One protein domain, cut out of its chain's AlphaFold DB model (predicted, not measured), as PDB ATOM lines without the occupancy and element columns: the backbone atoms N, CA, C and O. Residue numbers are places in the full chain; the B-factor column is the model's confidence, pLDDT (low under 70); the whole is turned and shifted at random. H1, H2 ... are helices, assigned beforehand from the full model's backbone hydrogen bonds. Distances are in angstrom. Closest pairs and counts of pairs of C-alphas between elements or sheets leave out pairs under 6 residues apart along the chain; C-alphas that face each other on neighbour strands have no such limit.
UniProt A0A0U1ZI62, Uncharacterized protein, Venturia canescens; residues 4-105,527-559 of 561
ATOM      1  N   GLN A   4     105.632 -18.397 283.652       76.81
ATOM      2  CA  GLN A   4     106.506 -18.987 284.656       76.81
ATOM      3  C   GLN A   4     107.723 -19.627 283.978       76.81
ATOM      4  O   GLN A   4     107.666 -19.949 282.793       76.81
ATOM      5  N   LEU A   5     108.838 -19.764 284.700       72.62
ATOM      6  CA  LEU A   5     110.038 -20.414 284.166       72.62
ATOM      7  C   LEU A   5     109.742 -21.900 283.919       72.62
ATOM      8  O   LEU A   5     109.181 -22.565 284.794       72.62
ATOM      9  N   ARG A   6     110.120 -22.414 282.747       67.69
ATOM     10  CA  ARG A   6     109.983 -23.835 282.420       67.69
ATOM     11  C   ARG A   6     110.899 -24.657 283.331       67.69
ATOM     12  O   ARG A   6     112.047 -24.294 283.569       67.69
ATOM     13  N   THR A   7     110.380 -25.768 283.845       63.12
ATOM     14  CA  THR A   7     111.118 -26.697 284.728       63.12
ATOM     15  C   THR A   7     111.431 -28.037 284.054       63.12
ATOM     16  O   THR A   7     112.084 -28.893 284.645       63.12
ATOM     17  N   SER A   8     110.962 -28.221 282.821       60.44
ATOM     18  CA  SER A   8     111.001 -29.462 282.051       60.44
ATOM     19  C   SER A   8     111.969 -29.374 280.857       60.44
ATOM     20  O   SER A   8     112.615 -28.350 280.637       60.44
ATOM     21  N   LEU A   9     112.101 -30.485 280.120       57.44
ATOM     22  CA  LEU A   9     112.978 -30.657 278.952       57.44
ATOM     23  C   LEU A   9     112.866 -29.506 277.926       57.44
ATOM     24  O   LEU A   9     111.810 -28.872 277.812       57.44
ATOM     25  N   PRO A  10     113.937 -29.251 277.145       62.66
ATOM     26  CA  PRO A  10     113.929 -28.189 276.148       62.66
ATOM     27  C   PRO A  10     112.811 -28.414 275.114       62.66
ATOM     28  O   PRO A  10     112.613 -29.555 274.679       62.66
ATOM     29  N   PRO A  11     112.070 -27.356 274.731       71.50
ATOM     30  CA  PRO A  11     110.975 -27.462 273.773       71.50
ATOM     31  C   PRO A  11     111.451 -27.948 272.407       71.50
ATOM     32  O   PRO A  11     112.556 -27.638 271.960       71.50
ATOM     33  N   SER A  12     110.573 -28.660 271.702       80.06
ATOM     34  CA  SER A  12     110.789 -28.946 270.283       80.06
ATOM     35  C   SER A  12     110.625 -27.677 269.435       80.06
ATOM     36  O   SER A  12     109.923 -26.740 269.813       80.06
ATOM     37  N   THR A  13     111.215 -27.645 268.238       78.44
ATOM     38  CA  THR A  13     111.060 -26.511 267.307       78.44
ATOM     39  C   THR A  13     109.592 -26.239 266.946       78.44
ATOM     40  O   THR A  13     109.199 -25.091 266.752       78.44
ATOM     41  N   GLU A  14     108.751 -27.277 266.893       81.75
ATOM     42  CA  GLU A  14     107.312 -27.118 266.653       81.75
ATOM     43  C   GLU A  14     106.584 -26.462 267.831       81.75
ATOM     44  O   GLU A  14     105.709 -25.621 267.614       81.75
ATOM     45  N   GLU A  15     106.957 -26.805 269.067       81.38
ATOM     46  CA  GLU A  15     106.418 -26.167 270.271       81.38
ATOM     47  C   GLU A  15     106.770 -24.682 270.309       81.38
ATOM     48  O   GLU A  15     105.891 -23.860 270.558       81.38
ATOM     49  N   ILE A  16     108.017 -24.326 269.983       82.50
ATOM     50  CA  ILE A  16     108.475 -22.929 269.929       82.50
ATOM     51  C   ILE A  16     107.639 -22.133 268.917       82.50
ATOM     52  O   ILE A  16     107.143 -21.051 269.232       82.50
ATOM     53  N   ASN A  17     107.401 -22.697 267.729       83.69
ATOM     54  CA  ASN A  17     106.575 -22.054 266.704       83.69
ATOM     55  C   ASN A  17     105.126 -21.837 267.176       83.69
ATOM     56  O   ASN A  17     104.555 -20.762 266.983       83.69
ATOM     57  N   ARG A  18     104.506 -22.835 267.821       87.44
ATOM     58  CA  ARG A  18     103.141 -22.699 268.369       87.44
ATOM     59  C   ARG A  18     103.100 -21.686 269.510       87.44
ATOM     60  O   ARG A  18     102.153 -20.903 269.602       87.44
ATOM     61  N   GLN A  19     104.138 -21.662 270.340       84.88
ATOM     62  CA  GLN A  19     104.303 -20.715 271.435       84.88
ATOM     63  C   GLN A  19     104.371 -19.272 270.930       84.88
ATOM     64  O   GLN A  19     103.709 -18.402 271.499       84.88
ATOM     65  N   GLU A  20     105.083 -19.021 269.831       83.75
ATOM     66  CA  GLU A  20     105.138 -17.704 269.194       83.75
ATOM     67  C   GLU A  20     103.758 -17.259 268.676       83.75
ATOM     68  O   GLU A  20     103.347 -16.112 268.888       83.75
ATOM     69  N   ILE A  21     102.989 -18.176 268.075       84.75
ATOM     70  CA  ILE A  21     101.630 -17.889 267.592       84.75
ATOM     71  C   ILE A  21     100.705 -17.533 268.762       84.75
ATOM     72  O   ILE A  21     100.061 -16.480 268.735       84.75
ATOM     73  N   VAL A  22     100.667 -18.351 269.818       86.75
ATOM     74  CA  VAL A  22      99.851 -18.085 271.019       86.75
ATOM     75  C   VAL A  22     100.276 -16.772 271.686       86.75
ATOM     76  O   VAL A  22      99.429 -15.966 272.086       86.75
ATOM     77  N   TRP A  23     101.582 -16.497 271.735       81.44
ATOM     78  CA  TRP A  23     102.127 -15.246 272.254       81.44
ATOM     79  C   TRP A  23     101.672 -14.021 271.458       81.44
ATOM     80  O   TRP A  23     101.305 -12.997 272.041       81.44
ATOM     81  N   SER A  24     101.642 -14.124 270.127       79.50
ATOM     82  CA  SER A  24     101.185 -13.040 269.254       79.50
ATOM     83  C   SER A  24      99.725 -12.650 269.532       79.50
ATOM     84  O   SER A  24      99.408 -11.458 269.600       79.50
ATOM     85  N   VAL A  25      98.859 -13.638 269.793       82.44
ATOM     86  CA  VAL A  25      97.442 -13.440 270.132       82.44
ATOM     87  C   VAL A  25      97.292 -12.766 271.496       82.44
ATOM     88  O   VAL A  25      96.532 -11.806 271.631       82.44
ATOM     89  N   LEU A  26      98.057 -13.213 272.494       78.25
ATOM     90  CA  LEU A  26      98.062 -12.636 273.844       78.25
ATOM     91  C   LEU A  26      98.515 -11.175 273.874       78.25
ATOM     92  O   LEU A  26      97.972 -10.372 274.633       78.25
ATOM     93  N   ARG A  27      99.493 -10.811 273.036       71.12
ATOM     94  CA  ARG A  27     100.020  -9.439 272.961       71.12
ATOM     95  C   ARG A  27      99.008  -8.443 272.391       71.12
ATOM     96  O   ARG A  27      99.227  -7.236 272.477       71.12
ATOM     97  N   GLY A  28      97.903  -8.931 271.825       61.31
ATOM     98  CA  GLY A  28      96.725  -8.122 271.545       61.31
ATOM     99  C   GLY A  28      96.973  -6.974 270.575       61.31
ATOM    100  O   GLY A  28      96.336  -5.927 270.702       61.31
ATOM    101  N   ALA A  29      97.878  -7.131 269.601       56.03
ATOM    102  CA  ALA A  29      97.963  -6.150 268.531       56.03
ATOM    103  C   ALA A  29      96.610  -6.148 267.807       56.03
ATOM    104  O   ALA A  29      96.231  -7.111 267.141       56.03
ATOM    105  N   SER A  30      95.867  -5.050 267.948       53.75
ATOM    106  CA  SER A  30      94.505  -4.866 267.429       53.75
ATOM    107  C   SER A  30      94.377  -5.163 265.927       53.75
ATOM    108  O   SER A  30      93.278  -5.429 265.429       53.75
ATOM    109  N   ASN A  31      95.505  -5.203 265.215       56.88
ATOM    110  CA  ASN A  31      95.615  -5.452 263.784       56.88
ATOM    111  C   ASN A  31      95.817  -6.933 263.399       56.88
ATOM    112  O   ASN A  31      95.612  -7.249 262.231       56.88
ATOM    113  N   ILE A  32      96.105  -7.856 264.327       66.62
ATOM    114  CA  ILE A  32      96.331  -9.282 264.000       66.62
ATOM    115  C   ILE A  32      95.044  -9.936 263.503       66.62
ATOM    116  O   ILE A  32      94.059 -10.037 264.231       66.62
ATOM    117  N   THR A  33      95.023 -10.386 262.252       70.75
ATOM    118  CA  THR A  33      93.960 -11.235 261.702       70.75
ATOM    119  C   THR A  33      94.089 -12.659 262.224       70.75
ATOM    120  O   THR A  33      94.991 -13.357 261.801       70.75
ATOM    121  N   LEU A  34      93.163 -13.060 263.106       83.19
ATOM    122  CA  LEU A  34      93.047 -14.417 263.661       83.19
ATOM    123  C   LEU A  34      92.552 -15.405 262.587       83.19
ATOM    124  O   LEU A  34      91.357 -15.674 262.510       83.19
ATOM    125  N   THR A  35      93.406 -15.871 261.691       78.88
ATOM    126  CA  THR A  35      93.018 -16.726 260.560       78.88
ATOM    127  C   THR A  35      93.024 -18.207 260.922       78.88
ATOM    128  O   THR A  35      92.134 -18.931 260.472       78.88
ATOM    129  N   THR A  36      93.969 -18.656 261.748       84.94
ATOM    130  CA  THR A  36      94.172 -20.087 262.022       84.94
ATOM    131  C   THR A  36      93.292 -20.605 263.167       84.94
ATOM    132  O   THR A  36      92.835 -19.839 264.018       84.94
ATOM    133  N   MET A  37      93.050 -21.925 263.209       86.44
ATOM    134  CA  MET A  37      92.338 -22.570 264.327       86.44
ATOM    135  C   MET A  37      93.059 -22.322 265.659       86.44
ATOM    136  O   MET A  37      92.419 -21.955 266.642       86.44
ATOM    137  N   LEU A  38      94.393 -22.443 265.663       88.62
ATOM    138  CA  LEU A  38      95.243 -22.216 266.833       88.62
ATOM    139  C   LEU A  38      95.070 -20.791 267.383       88.62
ATOM    140  O   LEU A  38      94.830 -20.607 268.574       88.62
ATOM    141  N   GLU A  39      95.102 -19.781 266.507       88.94
ATOM    142  CA  GLU A  39      94.899 -18.380 266.891       88.94
ATOM    143  C   GLU A  39      93.506 -18.130 267.471       88.94
ATOM    144  O   GLU A  39      93.356 -17.393 268.446       88.94
ATOM    145  N   LYS A  40      92.472 -18.740 266.883       89.75
ATOM    146  CA  LYS A  40      91.084 -18.598 267.340       89.75
ATOM    147  C   LYS A  40      90.846 -19.308 268.673       89.75
ATOM    148  O   LYS A  40      90.145 -18.748 269.514       89.75
ATOM    149  N   LYS A  41      91.455 -20.478 268.901       91.06
ATOM    150  CA  LYS A  41      91.419 -21.186 270.193       91.06
ATOM    151  C   LYS A  41      92.160 -20.400 271.272       91.06
ATOM    152  O   LYS A  41      91.579 -20.127 272.319       91.06
ATOM    153  N   ALA A  42      93.371 -19.918 270.986       89.50
ATOM    154  CA  ALA A  42      94.109 -19.040 271.895       89.50
ATOM    155  C   ALA A  42      93.310 -17.766 272.230       89.50
ATOM    156  O   ALA A  42      93.192 -17.384 273.395       89.50
ATOM    157  N   ALA A  43      92.684 -17.139 271.228       88.50
ATOM    158  CA  ALA A  43      91.854 -15.952 271.412       88.50
ATOM    159  C   ALA A  43      90.588 -16.227 272.239       88.50
ATOM    160  O   ALA A  43      90.177 -15.365 273.019       88.50
ATOM    161  N   ALA A  44      89.981 -17.406 272.083       88.81
ATOM    162  CA  ALA A  44      88.832 -17.846 272.863       88.81
ATOM    163  C   ALA A  44      89.195 -18.108 274.331       88.81
ATOM    164  O   ALA A  44      88.463 -17.670 275.217       88.81
ATOM    165  N   ILE A  45      90.339 -18.754 274.590       88.38
ATOM    166  CA  ILE A  45      90.857 -19.001 275.946       88.38
ATOM    167  C   ILE A  45      91.153 -17.675 276.657       88.38
ATOM    168  O   ILE A  45      90.784 -17.501 277.814       88.38
ATOM    169  N   CYS A  46      91.738 -16.707 275.944       83.31
ATOM    170  CA  CYS A  46      92.153 -15.420 276.511       83.31
ATOM    171  C   CYS A  46      91.072 -14.324 276.469       83.31
ATOM    172  O   CYS A  46      91.374 -13.169 276.768       83.31
ATOM    173  N   HIS A  47      89.841 -14.640 276.046       81.31
ATOM    174  CA  HIS A  47      88.734 -13.681 275.885       81.31
ATOM    175  C   HIS A  47      89.101 -12.413 275.085       81.31
ATOM    176  O   HIS A  47      88.791 -11.283 275.471       81.31
ATOM    177  N   HIS A  48      89.759 -12.608 273.940       84.00
ATOM    178  CA  HIS A  48      90.314 -11.544 273.106       84.00
ATOM    179  C   HIS A  48      89.273 -10.498 272.646       84.00
ATOM    180  O   HIS A  48      88.158 -10.833 272.245       84.00
ATOM    181  N   ALA A  49      89.687  -9.228 272.547       78.94
ATOM    182  CA  ALA A  49      88.856  -8.072 272.152       78.94
ATOM    183  C   ALA A  49      88.094  -8.191 270.816       78.94
ATOM    184  O   ALA A  49      87.197  -7.399 270.539       78.94
ATOM    185  N   ARG A  50      88.455  -9.150 269.958       80.75
ATOM    186  CA  ARG A  50      87.783  -9.380 268.667       80.75
ATOM    187  C   ARG A  50      86.494 -10.194 268.778       80.75
ATOM    188  O   ARG A  50      85.733 -10.210 267.813       80.75
ATOM    189  N   ILE A  51      86.251 -10.838 269.917       83.88
ATOM    190  CA  ILE A  51      85.014 -11.571 270.180       83.88
ATOM    191  C   ILE A  51      83.876 -10.552 270.332       83.88
ATOM    192  O   ILE A  51      83.952  -9.648 271.161       83.88
ATOM    193  N   ASP A  52      82.831 -10.677 269.516       85.81
ATOM    194  CA  ASP A  52      81.597  -9.900 269.685       85.81
ATOM    195  C   ASP A  52      80.790 -10.498 270.837       85.81
ATOM    196  O   ASP A  52      80.245 -11.593 270.723       85.81
ATOM    197  N   SER A  53      80.731  -9.773 271.953       85.25
ATOM    198  CA  SER A  53      80.054 -10.205 273.178       85.25
ATOM    199  C   SER A  53      78.556 -10.452 272.992       85.25
ATOM    200  O   SER A  53      78.004 -11.349 273.625       85.25
ATOM    201  N   ILE A  54      77.894  -9.710 272.096       86.88
ATOM    202  CA  ILE A  54      76.476  -9.925 271.773       86.88
ATOM    203  C   ILE A  54      76.346 -11.252 271.030       86.88
ATOM    204  O   ILE A  54      75.500 -12.080 271.364       86.88
ATOM    205  N   MET A  55      77.207 -11.473 270.036       87.81
ATOM    206  CA  MET A  55      77.206 -12.706 269.256       87.81
ATOM    207  C   MET A  55      77.541 -13.924 270.117       87.81
ATOM    208  O   MET A  55      76.814 -14.912 270.079       87.81
ATOM    209  N   GLN A  56      78.581 -13.835 270.944       90.06
ATOM    210  CA  GLN A  56      78.958 -14.869 271.902       90.06
ATOM    211  C   GLN A  56      77.802 -15.205 272.847       90.06
ATOM    212  O   GLN A  56      77.527 -16.380 273.057       90.06
ATOM    213  N   CYS A  57      77.112 -14.202 273.400       87.81
ATOM    214  CA  CYS A  57      75.980 -14.414 274.303       87.81
ATOM    215  C   CYS A  57      74.859 -15.208 273.621       87.81
ATOM    216  O   CYS A  57      74.343 -16.174 274.180       87.81
ATOM    217  N   LYS A  58      74.525 -14.847 272.377       90.06
ATOM    218  CA  LYS A  58      73.525 -15.576 271.590       90.06
ATOM    219  C   LYS A  58      73.978 -17.000 271.262       90.06
ATOM    220  O   LYS A  58      73.177 -17.924 271.341       90.06
ATOM    221  N   VAL A  59      75.259 -17.187 270.932       90.38
ATOM    222  CA  VAL A  59      75.838 -18.519 270.701       90.38
ATOM    223  C   VAL A  59      75.763 -19.366 271.964       90.38
ATOM    224  O   VAL A  59      75.363 -20.519 271.887       90.38
ATOM    225  N   LEU A  60      76.113 -18.804 273.118       90.25
ATOM    226  CA  LEU A  60      76.109 -19.513 274.392       90.25
ATOM    227  C   LEU A  60      74.690 -19.932 274.798       90.25
ATOM    228  O   LEU A  60      74.478 -21.089 275.153       90.25
ATOM    229  N   LYS A  61      73.713 -19.024 274.669       88.75
ATOM    230  CA  LYS A  61      72.289 -19.301 274.932       88.75
ATOM    231  C   LYS A  61      71.752 -20.441 274.068       88.75
ATOM    232  O   LYS A  61      70.911 -21.213 274.514       88.75
ATOM    233  N   SER A  62      72.249 -20.566 272.840       90.56
ATOM    234  CA  SER A  62      71.790 -21.579 271.890       90.56
ATOM    235  C   SER A  62      72.835 -22.647 271.567       90.56
ATOM    236  O   SER A  62      72.772 -23.271 270.504       90.56
ATOM    237  N   LEU A  63      73.796 -22.872 272.469       89.19
ATOM    238  CA  LEU A  63      74.980 -23.680 272.183       89.19
ATOM    239  C   LEU A  63      74.623 -25.112 271.782       89.19
ATOM    240  O   LEU A  63      75.174 -25.633 270.819       89.19
ATOM    241  N   GLU A  64      73.661 -25.724 272.467       87.81
ATOM    242  CA  GLU A  64      73.213 -27.090 272.180       87.81
ATOM    243  C   GLU A  64      72.542 -27.206 270.803       87.81
ATOM    244  O   GLU A  64      72.791 -28.148 270.051       87.81
ATOM    245  N   THR A  65      71.759 -26.201 270.402       90.00
ATOM    246  CA  THR A  65      71.181 -26.155 269.053       90.00
ATOM    247  C   THR A  65      72.261 -25.938 267.994       90.00
ATOM    248  O   THR A  65      72.220 -26.566 266.940       90.00
ATOM    249  N   ILE A  66      73.263 -25.106 268.272       88.75
ATOM    250  CA  ILE A  66      74.373 -24.842 267.347       88.75
ATOM    251  C   ILE A  66      75.276 -26.068 267.196       88.75
ATOM    252  O   ILE A  66      75.671 -26.380 266.076       88.75
ATOM    253  N   LYS A  67      75.526 -26.816 268.278       87.19
ATOM    254  CA  LYS A  67      76.218 -28.112 268.225       87.19
ATOM    255  C   LYS A  67      75.503 -29.093 267.299       87.19
ATOM    256  O   LYS A  67      76.163 -29.836 266.598       87.19
ATOM    257  N   SER A  68      74.173 -29.047 267.188       89.19
ATOM    258  CA  SER A  68      73.462 -29.893 266.213       89.19
ATOM    259  C   SER A  68      73.748 -29.533 264.742       89.19
ATOM    260  O   SER A  68      73.452 -30.316 263.838       89.19
ATOM    261  N   PHE A  69      74.309 -28.348 264.471       88.12
ATOM    262  CA  PHE A  69      74.690 -27.913 263.123       88.12
ATOM    263  C   PHE A  69      76.129 -28.288 262.751       88.12
ATOM    264  O   PHE A  69      76.475 -28.171 261.578       88.12
ATOM    265  N   ILE A  70      76.932 -28.721 263.726       88.31
ATOM    266  CA  ILE A  70      78.375 -28.951 263.633       88.31
ATOM    267  C   ILE A  70      78.624 -30.415 264.004       88.31
ATOM    268  O   ILE A  70      78.270 -30.843 265.097       88.31
ATOM    269  N   LYS A  71      79.221 -31.206 263.115       80.62
ATOM    270  CA  LYS A  71      79.623 -32.583 263.437       80.62
ATOM    271  C   LYS A  71      81.015 -32.595 264.053       80.62
ATOM    272  O   LYS A  71      81.205 -33.245 265.074       80.62
ATOM    273  N   ASN A  72      81.935 -31.833 263.462       83.00
ATOM    274  CA  ASN A  72      83.313 -31.663 263.917       83.00
ATOM    275  C   ASN A  72      83.693 -30.177 263.930       83.00
ATOM    276  O   ASN A  72      83.099 -29.375 263.212       83.00
ATOM    277  N   GLU A  73      84.722 -29.795 264.689       81.69
ATOM    278  CA  GLU A  73      85.164 -28.393 264.760       81.69
ATOM    279  C   GLU A  73      85.587 -27.811 263.404       81.69
ATOM    280  O   GLU A  73      85.406 -26.617 263.171       81.69
ATOM    281  N   ASP A  74      86.066 -28.645 262.478       83.31
ATOM    282  CA  ASP A  74      86.413 -28.226 261.115       83.31
ATOM    283  C   ASP A  74      85.215 -27.711 260.307       83.31
ATOM    284  O   ASP A  74      85.395 -26.866 259.426       83.31
ATOM    285  N   ASP A  75      83.985 -28.119 260.643       83.81
ATOM    286  CA  ASP A  75      82.769 -27.614 259.992       83.81
ATOM    287  C   ASP A  75      82.588 -26.104 260.235       83.81
ATOM    288  O   ASP A  75      81.913 -25.416 259.469       83.81
ATOM    289  N   LEU A  76      83.235 -25.542 261.265       84.62
ATOM    290  CA  LEU A  76      83.262 -24.099 261.512       84.62
ATOM    291  C   LEU A  76      84.105 -23.328 260.493       84.62
ATOM    292  O   LEU A  76      84.066 -22.095 260.501       84.62
ATOM    293  N   ASN A  77      84.851 -23.997 259.613       83.12
ATOM    294  CA  ASN A  77      85.482 -23.376 258.447       83.12
ATOM    295  C   ASN A  77      84.572 -23.383 257.204       83.12
ATOM    296  O   ASN A  77      84.846 -22.634 256.265       83.12
ATOM    297  N   ASP A  78      83.474 -24.151 257.199       85.62
ATOM    298  CA  ASP A  78      82.507 -24.174 256.098       85.62
ATOM    299  C   ASP A  78      81.583 -22.941 256.141       85.62
ATOM    300  O   ASP A  78      80.848 -22.683 257.100       85.62
ATOM    301  N   VAL A  79      81.585 -22.178 255.046       83.50
ATOM    302  CA  VAL A  79      80.778 -20.966 254.861       83.50
ATOM    303  C   VAL A  79      79.273 -21.248 254.966       83.50
ATOM    304  O   VAL A  79      78.521 -20.399 255.454       83.50
ATOM    305  N   ILE A  80      78.808 -22.422 254.527       86.00
ATOM    306  CA  ILE A  80      77.389 -22.806 254.573       86.00
ATOM    307  C   ILE A  80      76.949 -22.986 256.026       86.00
ATOM    308  O   ILE A  80      75.921 -22.436 256.438       86.00
ATOM    309  N   VAL A  81      77.753 -23.702 256.815       86.38
ATOM    310  CA  VAL A  81      77.508 -23.938 258.243       86.38
ATOM    311  C   VAL A  81      77.570 -22.618 259.013       86.38
ATOM    312  O   VAL A  81      76.623 -22.289 259.731       86.38
ATOM    313  N   GLN A  82      78.594 -21.789 258.778       85.88
ATOM    314  CA  GLN A  82      78.699 -20.449 259.374       85.88
ATOM    315  C   GLN A  82      77.463 -19.583 259.085       85.88
ATOM    316  O   GLN A  82      76.918 -18.942 259.986       85.88
ATOM    317  N   ARG A  83      76.978 -19.572 257.833       84.44
ATOM    318  CA  ARG A  83      75.792 -18.799 257.429       84.44
ATOM    319  C   ARG A  83      74.513 -19.335 258.074       84.44
ATOM    320  O   ARG A  83      73.657 -18.540 258.463       84.44
ATOM    321  N   LYS A  84      74.383 -20.658 258.207       87.12
ATOM    322  CA  LYS A  84      73.261 -21.305 258.902       87.12
ATOM    323  C   LYS A  84      73.221 -20.894 260.373       87.12
ATOM    324  O   LYS A  84      72.173 -20.444 260.837       87.12
ATOM    325  N   ILE A  85      74.358 -20.971 261.069       87.75
ATOM    326  CA  ILE A  85      74.476 -20.535 262.465       87.75
ATOM    327  C   ILE A  85      74.140 -19.042 262.576       87.75
ATOM    328  O   ILE A  85      73.313 -18.655 263.395       87.75
ATOM    329  N   TRP A  86      74.699 -18.198 261.703       87.62
ATOM    330  CA  TRP A  86      74.437 -16.756 261.711       87.62
ATOM    331  C   TRP A  86      72.957 -16.403 261.544       87.62
ATOM    332  O   TRP A  86      72.434 -15.553 262.262       87.62
ATOM    333  N   ASN A  87      72.269 -17.040 260.594       87.94
ATOM    334  CA  ASN A  87      70.853 -16.781 260.347       87.94
ATOM    335  C   ASN A  87      69.986 -17.187 261.538       87.94
ATOM    336  O   ASN A  87      69.067 -16.452 261.888       87.94
ATOM    337  N   TYR A  88      70.312 -18.305 262.182       89.25
ATOM    338  CA  TYR A  88      69.654 -18.722 263.412       89.25
ATOM    339  C   TYR A  88      69.914 -17.730 264.562       89.25
ATOM    340  O   TYR A  88      68.988 -17.294 265.235       89.25
ATOM    341  N   LEU A  89      71.145 -17.240 264.726       88.75
ATOM    342  CA  LEU A  89      71.477 -16.240 265.752       88.75
ATOM    343  C   LEU A  89      70.792 -14.875 265.541       88.75
ATOM    344  O   LEU A  89      70.671 -14.093 266.486       88.75
ATOM    345  N   LYS A  90      70.309 -14.556 264.331       86.06
ATOM    346  CA  LYS A  90      69.492 -13.348 264.109       86.06
ATOM    347  C   LYS A  90      68.129 -13.430 264.791       86.06
ATOM    348  O   LYS A  90      67.624 -12.387 265.188       86.06
ATOM    349  N   THR A  91      67.560 -14.628 264.922       87.75
ATOM    350  CA  THR A  91      66.242 -14.835 265.544       87.75
ATOM    351  C   THR A  91      66.321 -15.004 267.058       87.75
ATOM    352  O   THR A  91      65.296 -14.986 267.723       87.75
ATOM    353  N   VAL A  92      67.524 -15.183 267.612       88.56
ATOM    354  CA  VAL A  92      67.743 -15.307 269.058       88.56
ATOM    355  C   VAL A  92      67.808 -13.914 269.683       88.56
ATOM    356  O   VAL A  92      68.674 -13.107 269.323       88.56
ATOM    357  N   GLU A  93      66.916 -13.636 270.629       86.56
ATOM    358  CA  GLU A  93      66.901 -12.402 271.419       86.56
ATOM    359  C   GLU A  93      67.604 -12.592 272.771       86.56
ATOM    360  O   GLU A  93      67.646 -13.695 273.328       86.56
ATOM    361  N   ILE A  94      68.199 -11.504 273.266       85.75
ATOM    362  CA  ILE A  94      68.853 -11.449 274.578       85.75
ATOM    363  C   ILE A  94      67.807 -10.959 275.574       85.75
ATOM    364  O   ILE A  94      67.237  -9.883 275.393       85.75
ATOM    365  N   GLU A  95      67.551 -11.757 276.602       84.88
ATOM    366  CA  GLU A  95      66.550 -11.498 277.631       84.88
ATOM    367  C   GLU A  95      67.183 -10.903 278.892       84.88
ATOM    368  O   GLU A  95      68.391 -10.987 279.131       84.88
ATOM    369  N   ILE A  96      66.347 -10.283 279.726       74.75
ATOM    370  CA  ILE A  96      66.767  -9.739 281.019       74.75
ATOM    371  C   ILE A  96      67.152 -10.914 281.929       74.75
ATOM    372  O   ILE A  96      66.294 -11.697 282.325       74.75
ATOM    373  N   GLY A  97      68.441 -11.023 282.257       72.69
ATOM    374  CA  GLY A  97      69.015 -12.130 283.033       72.69
ATOM    375  C   GLY A  97      70.105 -12.909 282.291       72.69
ATOM    376  O   GLY A  97      70.871 -13.629 282.931       72.69
ATOM    377  N   ASP A  98      70.231 -12.723 280.973       78.31
ATOM    378  CA  ASP A  98      71.299 -13.339 280.182       78.31
ATOM    379  C   ASP A  98      72.674 -12.734 280.542       78.31
ATOM    380  O   ASP A  98      72.858 -11.513 280.595       78.31
ATOM    381  N   VAL A  99      73.666 -13.598 280.788       71.38
ATOM    382  CA  VAL A  99      75.022 -13.189 281.189       71.38
ATOM    383  C   VAL A  99      75.870 -12.908 279.951       71.38
ATOM    384  O   VAL A  99      76.259 -13.819 279.220       71.38
ATOM    385  N   MET A 100      76.203 -11.635 279.730       76.38
ATOM    386  CA  MET A 100      77.086 -11.219 278.643       76.38
ATOM    387  C   MET A 100      78.532 -11.101 279.130       76.38
ATOM    388  O   MET A 100      78.864 -10.239 279.942       76.38
ATOM    389  N   HIS A 101      79.415 -11.942 278.589       67.62
ATOM    390  CA  HIS A 101      80.849 -11.819 278.825       67.62
ATOM    391  C   HIS A 101      81.428 -10.727 277.922       67.62
ATOM    392  O   HIS A 101      81.519 -10.871 276.700       67.62
ATOM    393  N   LEU A 102      81.790  -9.600 278.529       68.44
ATOM    394  CA  LEU A 102      82.462  -8.515 277.829       68.44
ATOM    395  C   LEU A 102      83.882  -8.941 277.466       68.44
ATOM    396  O   LEU A 102      84.571  -9.582 278.263       68.44
ATOM    397  N   SER A 103      84.310  -8.588 276.256       63.84
ATOM    398  CA  SER A 103      85.682  -8.843 275.851       63.84
ATOM    399  C   SER A 103      86.634  -8.085 276.773       63.84
ATOM    400  O   SER A 103      86.454  -6.901 277.077       63.84
ATOM    401  N   VAL A 104      87.637  -8.796 277.278       58.62
ATOM    402  CA  VAL A 104      88.617  -8.194 278.171       58.62
ATOM    403  C   VAL A 104      89.562  -7.398 277.282       58.62
ATOM    404  O   VAL A 104      90.086  -7.914 276.290       58.62
ATOM    405  N   LYS A 105      89.756  -6.111 277.597       48.31
ATOM    406  CA  LYS A 105      90.788  -5.302 276.938       48.31
ATOM    407  C   LYS A 105      92.087  -6.113 277.004       48.31
ATOM    408  O   LYS A 105      92.430  -6.535 278.112       48.31
ATOM    409  N   LEU A 527      96.564 -23.120 277.705       87.69
ATOM    410  CA  LEU A 527      97.490 -22.530 276.734       87.69
ATOM    411  C   LEU A 527      98.766 -23.365 276.610       87.69
ATOM    412  O   LEU A 527      99.263 -23.531 275.500       87.69
ATOM    413  N   ASN A 528      99.266 -23.921 277.717       86.06
ATOM    414  CA  ASN A 528     100.397 -24.849 277.672       86.06
ATOM    415  C   ASN A 528     100.047 -26.123 276.903       86.06
ATOM    416  O   ASN A 528     100.804 -26.529 276.027       86.06
ATOM    417  N   GLU A 529      98.878 -26.706 277.175       88.50
ATOM    418  CA  GLU A 529      98.379 -27.867 276.439       88.50
ATOM    419  C   GLU A 529      98.294 -27.557 274.938       88.50
ATOM    420  O   GLU A 529      98.950 -28.230 274.146       88.50
ATOM    421  N   LEU A 530      97.640 -26.451 274.565       89.56
ATOM    422  CA  LEU A 530      97.512 -25.989 273.180       89.56
ATOM    423  C   LEU A 530      98.865 -25.832 272.459       89.56
ATOM    424  O   LEU A 530      98.961 -26.086 271.261       89.56
ATOM    425  N   VAL A 531      99.919 -25.420 273.166       88.50
ATOM    426  CA  VAL A 531     101.279 -25.288 272.611       88.50
ATOM    427  C   VAL A 531     101.924 -26.656 272.410       88.50
ATOM    428  O   VAL A 531     102.514 -26.909 271.359       88.50
ATOM    429  N   THR A 532     101.782 -27.552 273.385       86.00
ATOM    430  CA  THR A 532     102.385 -28.893 273.344       86.00
ATOM    431  C   THR A 532     101.732 -29.809 272.307       86.00
ATOM    432  O   THR A 532     102.418 -30.403 271.478       86.00
ATOM    433  N   THR A 533     100.403 -29.883 272.279       86.25
ATOM    434  CA  THR A 533      99.647 -30.832 271.443       86.25
ATOM    435  C   THR A 533      99.115 -30.196 270.158       86.25
ATOM    436  O   THR A 533      98.795 -30.909 269.210       86.25
ATOM    437  N   GLY A 534      99.028 -28.862 270.101       84.06
ATOM    438  CA  GLY A 534      98.344 -28.137 269.027       84.06
ATOM    439  C   GLY A 534      96.824 -28.039 269.214       84.06
ATOM    440  O   GLY A 534      96.171 -27.393 268.393       84.06
ATOM    441  N   ASP A 535      96.263 -28.636 270.276       86.56
ATOM    442  CA  ASP A 535      94.823 -28.654 270.550       86.56
ATOM    443  C   ASP A 535      94.488 -28.705 272.061       86.56
ATOM    444  O   ASP A 535      95.271 -29.191 272.866       86.56
ATOM    445  N   THR A 536      93.323 -28.204 272.474       90.50
ATOM    446  CA  THR A 536      92.829 -28.279 273.860       90.50
ATOM    447  C   THR A 536      91.300 -28.221 273.904       90.50
ATOM    448  O   THR A 536      90.656 -27.553 273.088       90.50
ATOM    449  N   GLU A 537      90.706 -28.885 274.896       89.31
ATOM    450  CA  GLU A 537      89.260 -28.875 275.106       89.31
ATOM    451  C   GLU A 537      88.770 -27.527 275.666       89.31
ATOM    452  O   GLU A 537      89.182 -27.046 276.733       89.31
ATOM    453  N   LEU A 538      87.817 -26.908 274.964       89.00
ATOM    454  CA  LEU A 538      87.238 -25.619 275.344       89.00
ATOM    455  C   LEU A 538      86.020 -25.788 276.264       89.00
ATOM    456  O   LEU A 538      85.157 -26.636 276.052       89.00
ATOM    457  N   THR A 539      85.905 -24.925 277.278       89.69
ATOM    458  CA  THR A 539      84.667 -24.839 278.080       89.69
ATOM    459  C   THR A 539      83.498 -24.336 277.224       89.69
ATOM    460  O   THR A 539      83.739 -23.662 276.225       89.69
ATOM    461  N   PRO A 540      82.225 -24.548 277.614       88.12
ATOM    462  CA  PRO A 540      81.073 -24.070 276.839       88.12
ATOM    463  C   PRO A 540      81.126 -22.575 276.483       88.12
ATOM    464  O   PRO A 540      80.797 -22.187 275.363       88.12
ATOM    465  N   SER A 541      81.610 -21.737 277.406       87.62
ATOM    466  CA  SER A 541      81.786 -20.298 277.170       87.62
ATOM    467  C   SER A 541      82.923 -19.999 276.185       87.62
ATOM    468  O   SER A 541      82.732 -19.226 275.245       87.62
ATOM    469  N   GLN A 542      84.080 -20.658 276.334       90.44
ATOM    470  CA  GLN A 542      85.211 -20.531 275.400       90.44
ATOM    471  C   GLN A 542      84.851 -21.068 274.008       90.44
ATOM    472  O   GLN A 542      85.207 -20.473 272.996       90.44
ATOM    473  N   TYR A 543      84.081 -22.150 273.938       91.31
ATOM    474  CA  TYR A 543      83.600 -22.716 272.686       91.31
ATOM    475  C   TYR A 543      82.609 -21.773 271.990       91.31
ATOM    476  O   TYR A 543      82.705 -21.544 270.785       91.31
ATOM    477  N   ALA A 544      81.724 -21.114 272.745       89.81
ATOM    478  CA  ALA A 544      80.864 -20.063 272.204       89.81
ATOM    479  C   ALA A 544      81.668 -18.861 271.665       89.81
ATOM    480  O   ALA A 544      81.348 -18.329 270.597       89.81
ATOM    481  N   SER A 545      82.744 -18.455 272.353       90.06
ATOM    482  CA  SER A 545      83.686 -17.440 271.852       90.06
ATOM    483  C   SER A 545      84.370 -17.876 270.555       90.06
ATOM    484  O   SER A 545      84.466 -17.087 269.616       90.06
ATOM    485  N   PHE A 546      84.813 -19.132 270.493       91.25
ATOM    486  CA  PHE A 546      85.453 -19.723 269.321       91.25
ATOM    487  C   PHE A 546      84.514 -19.696 268.106       91.25
ATOM    488  O   PHE A 546      84.857 -19.121 267.073       91.25
ATOM    489  N   ILE A 547      83.279 -20.181 268.258       90.19
ATOM    490  CA  ILE A 547      82.244 -20.140 267.212       90.19
ATOM    491  C   ILE A 547      81.956 -18.696 266.767       90.19
ATOM    492  O   ILE A 547      81.883 -18.418 265.567       90.19
ATOM    493  N   SER A 548      81.840 -17.749 267.706       89.50
ATOM    494  CA  SER A 548      81.627 -16.331 267.378       89.50
ATOM    495  C   SER A 548      82.738 -15.777 266.478       89.50
ATOM    496  O   SER A 548      82.448 -15.119 265.475       89.50
ATOM    497  N   LEU A 549      84.006 -16.071 266.789       88.75
ATOM    498  CA  LEU A 549      85.158 -15.610 266.003       88.75
ATOM    499  C   LEU A 549      85.139 -16.145 264.567       88.75
ATOM    500  O   LEU A 549      85.504 -15.415 263.642       88.75
ATOM    501  N   HIS A 550      84.685 -17.385 264.365       87.12
ATOM    502  CA  HIS A 550      84.530 -17.970 263.033       87.12
ATOM    503  C   HIS A 550      83.471 -17.237 262.200       87.12
ATOM    504  O   HIS A 550      83.719 -16.888 261.048       87.12
ATOM    505  N   ILE A 551      82.317 -16.931 262.792       83.62
ATOM    506  CA  ILE A 551      81.179 -16.362 262.056       83.62
ATOM    507  C   ILE A 551      81.352 -14.853 261.787       83.62
ATOM    508  O   ILE A 551      80.877 -14.319 260.782       83.62
ATOM    509  N   GLN A 552      82.070 -14.129 262.650       73.75
ATOM    510  CA  GLN A 552      82.332 -12.697 262.457       73.75
ATOM    511  C   GLN A 552      83.201 -12.393 261.222       73.75
ATOM    512  O   GLN A 552      83.085 -11.309 260.641       73.75
ATOM    513  N   GLN A 553      84.067 -13.318 260.801       60.38
ATOM    514  CA  GLN A 553      84.968 -13.117 259.658       60.38
ATOM    515  C   GLN A 553      84.231 -13.138 258.316       60.38
ATOM    516  O   GLN A 553      84.553 -12.350 257.423       60.38
ATOM    517  N   THR A 554      83.167 -13.931 258.205       55.50
ATOM    518  CA  THR A 554      82.314 -14.041 257.014       55.50
ATOM    519  C   THR A 554      81.640 -12.704 256.665       55.50
ATOM    520  O   THR A 554      81.470 -12.368 255.492       55.50
ATOM    521  N   LYS A 555      81.343 -11.866 257.674       49.53
ATOM    522  CA  LYS A 555      80.742 -10.523 257.518       49.53
ATOM    523  C   LYS A 555      81.664  -9.513 256.816       49.53
ATOM    524  O   LYS A 555      81.180  -8.519 256.277       49.53
ATOM    525  N   ARG A 556      82.988  -9.724 256.843       46.97
ATOM    526  CA  ARG A 556      83.964  -8.843 256.169       46.97
ATOM    527  C   ARG A 556      84.148  -9.183 254.694       46.97
ATOM    528  O   ARG A 556      84.460  -8.281 253.922       46.97
ATOM    529  N   VAL A 557      83.932 -10.439 254.310       44.56
ATOM    530  CA  VAL A 557      84.051 -10.886 252.916       44.56
ATOM    531  C   VAL A 557      82.849 -10.399 252.097       44.56
ATOM    532  O   VAL A 557      83.047  -9.782 251.060       44.56
ATOM    533  N   SER A 558      81.621 -10.494 252.624       41.03
ATOM    534  CA  SER A 558      80.406 -10.072 251.892       41.03
ATOM    535  C   SER A 558      80.169  -8.551 251.798       41.03
ATOM    536  O   SER A 558      79.104  -8.134 251.357       41.03
ATOM    537  N   ARG A 559      81.078  -7.711 252.313       39.88
ATOM    538  CA  ARG A 559      81.027  -6.238 252.168       39.88
ATOM    539  C   ARG A 559      82.006  -5.711 251.111       39.88
ATOM    540  O   ARG A 559      82.052  -4.504 250.893       39.88
TER     541      ARG A 559
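This is residues 4 to 105 and 527 to 559 of the 561 residues of an uncharacterized protein of Venturia canescens (UniProt A0A0U1ZI62). An elongated cluster of helices has H2 and the longest helix, H8, packed on each other in its middle: toward one end H3, H5 and H6 pack on H8, with H4 near, and toward the other end H1 and H7 pack on H2 and on each other. Residues 4 to 10 stick out. The printed part has 135 residues with eight named helices, H1 to H8 in order, and no named strand; the class is all helix. It is compact, radius of gyration of the C-alphas 15.8 A, spanning 51 by 31 by 29 A.

H1 is residues 13 to 26, 20.1 A long, from C-alpha 13 at (111.060, -26.511, 267.307). H2 is residues 37 to 45, H3 53 to 61, H4 63 to 67 and H5 73 to 77. H6 is residues 79 to 91, 19.1 A. H7 is residues 527 to 533. H8, residues 540 to 557, 27.5 A, ends at C-alpha 557, (84.051, -10.886, 252.916).

The hub H8 touches H3 with residues 540 to 548 alone, at a steep tilt of 53 degrees; the C-alphas of Leu 60 and Ala 544 are closest, 5.3 A. H8 touches H2 with residues 542 to 550 alone, closest C-alphas Ala 44 and Gln 542, 5.2 A. H6 touches H8 at 73 degrees, only just about perpendicular, closest C-alphas Gln 82 and Ile 551, 5.5 A. H5 and H8 only just touch, with 3 pairs of C-alphas within 8 A, closest Leu 76 and His 550, 6.4 A. H4 is close to but not clearly touching H8, closest C-alphas Leu 63 and Ala 544, 6.9 A. H1 touches H7 at a shallow tilt of 28 degrees, opposite ways, closest C-alphas Arg 18 and Val 531, 5.3 A. H1 touches H2 with residues 21 to 26 alone, closest C-alphas Val 22 and Ala 42, 5.9 A. H1 and H8 are apart. Every O i to N i+4 pair is within hydrogen-bond range in H1, H2, H3, H4 and H7, but 8 of 9 in H6, 9 of 14 in H8 and 0 of 1 in H5, where 2 of 2 O i to N i+3 pairs are.

The C-alphas farthest apart, Leu 9 and Thr 91, are 51.1 A apart. Residues 106 to 526 are not printed, and C-alphas 105 and 527 are 18.5 A apart across the cut. Of the links printed whole, none is long. Mean pLDDT of the printed part is 80.5; residues 6 to 10, 28 to 32, 101 to 105 and 553 to 559 are under 70.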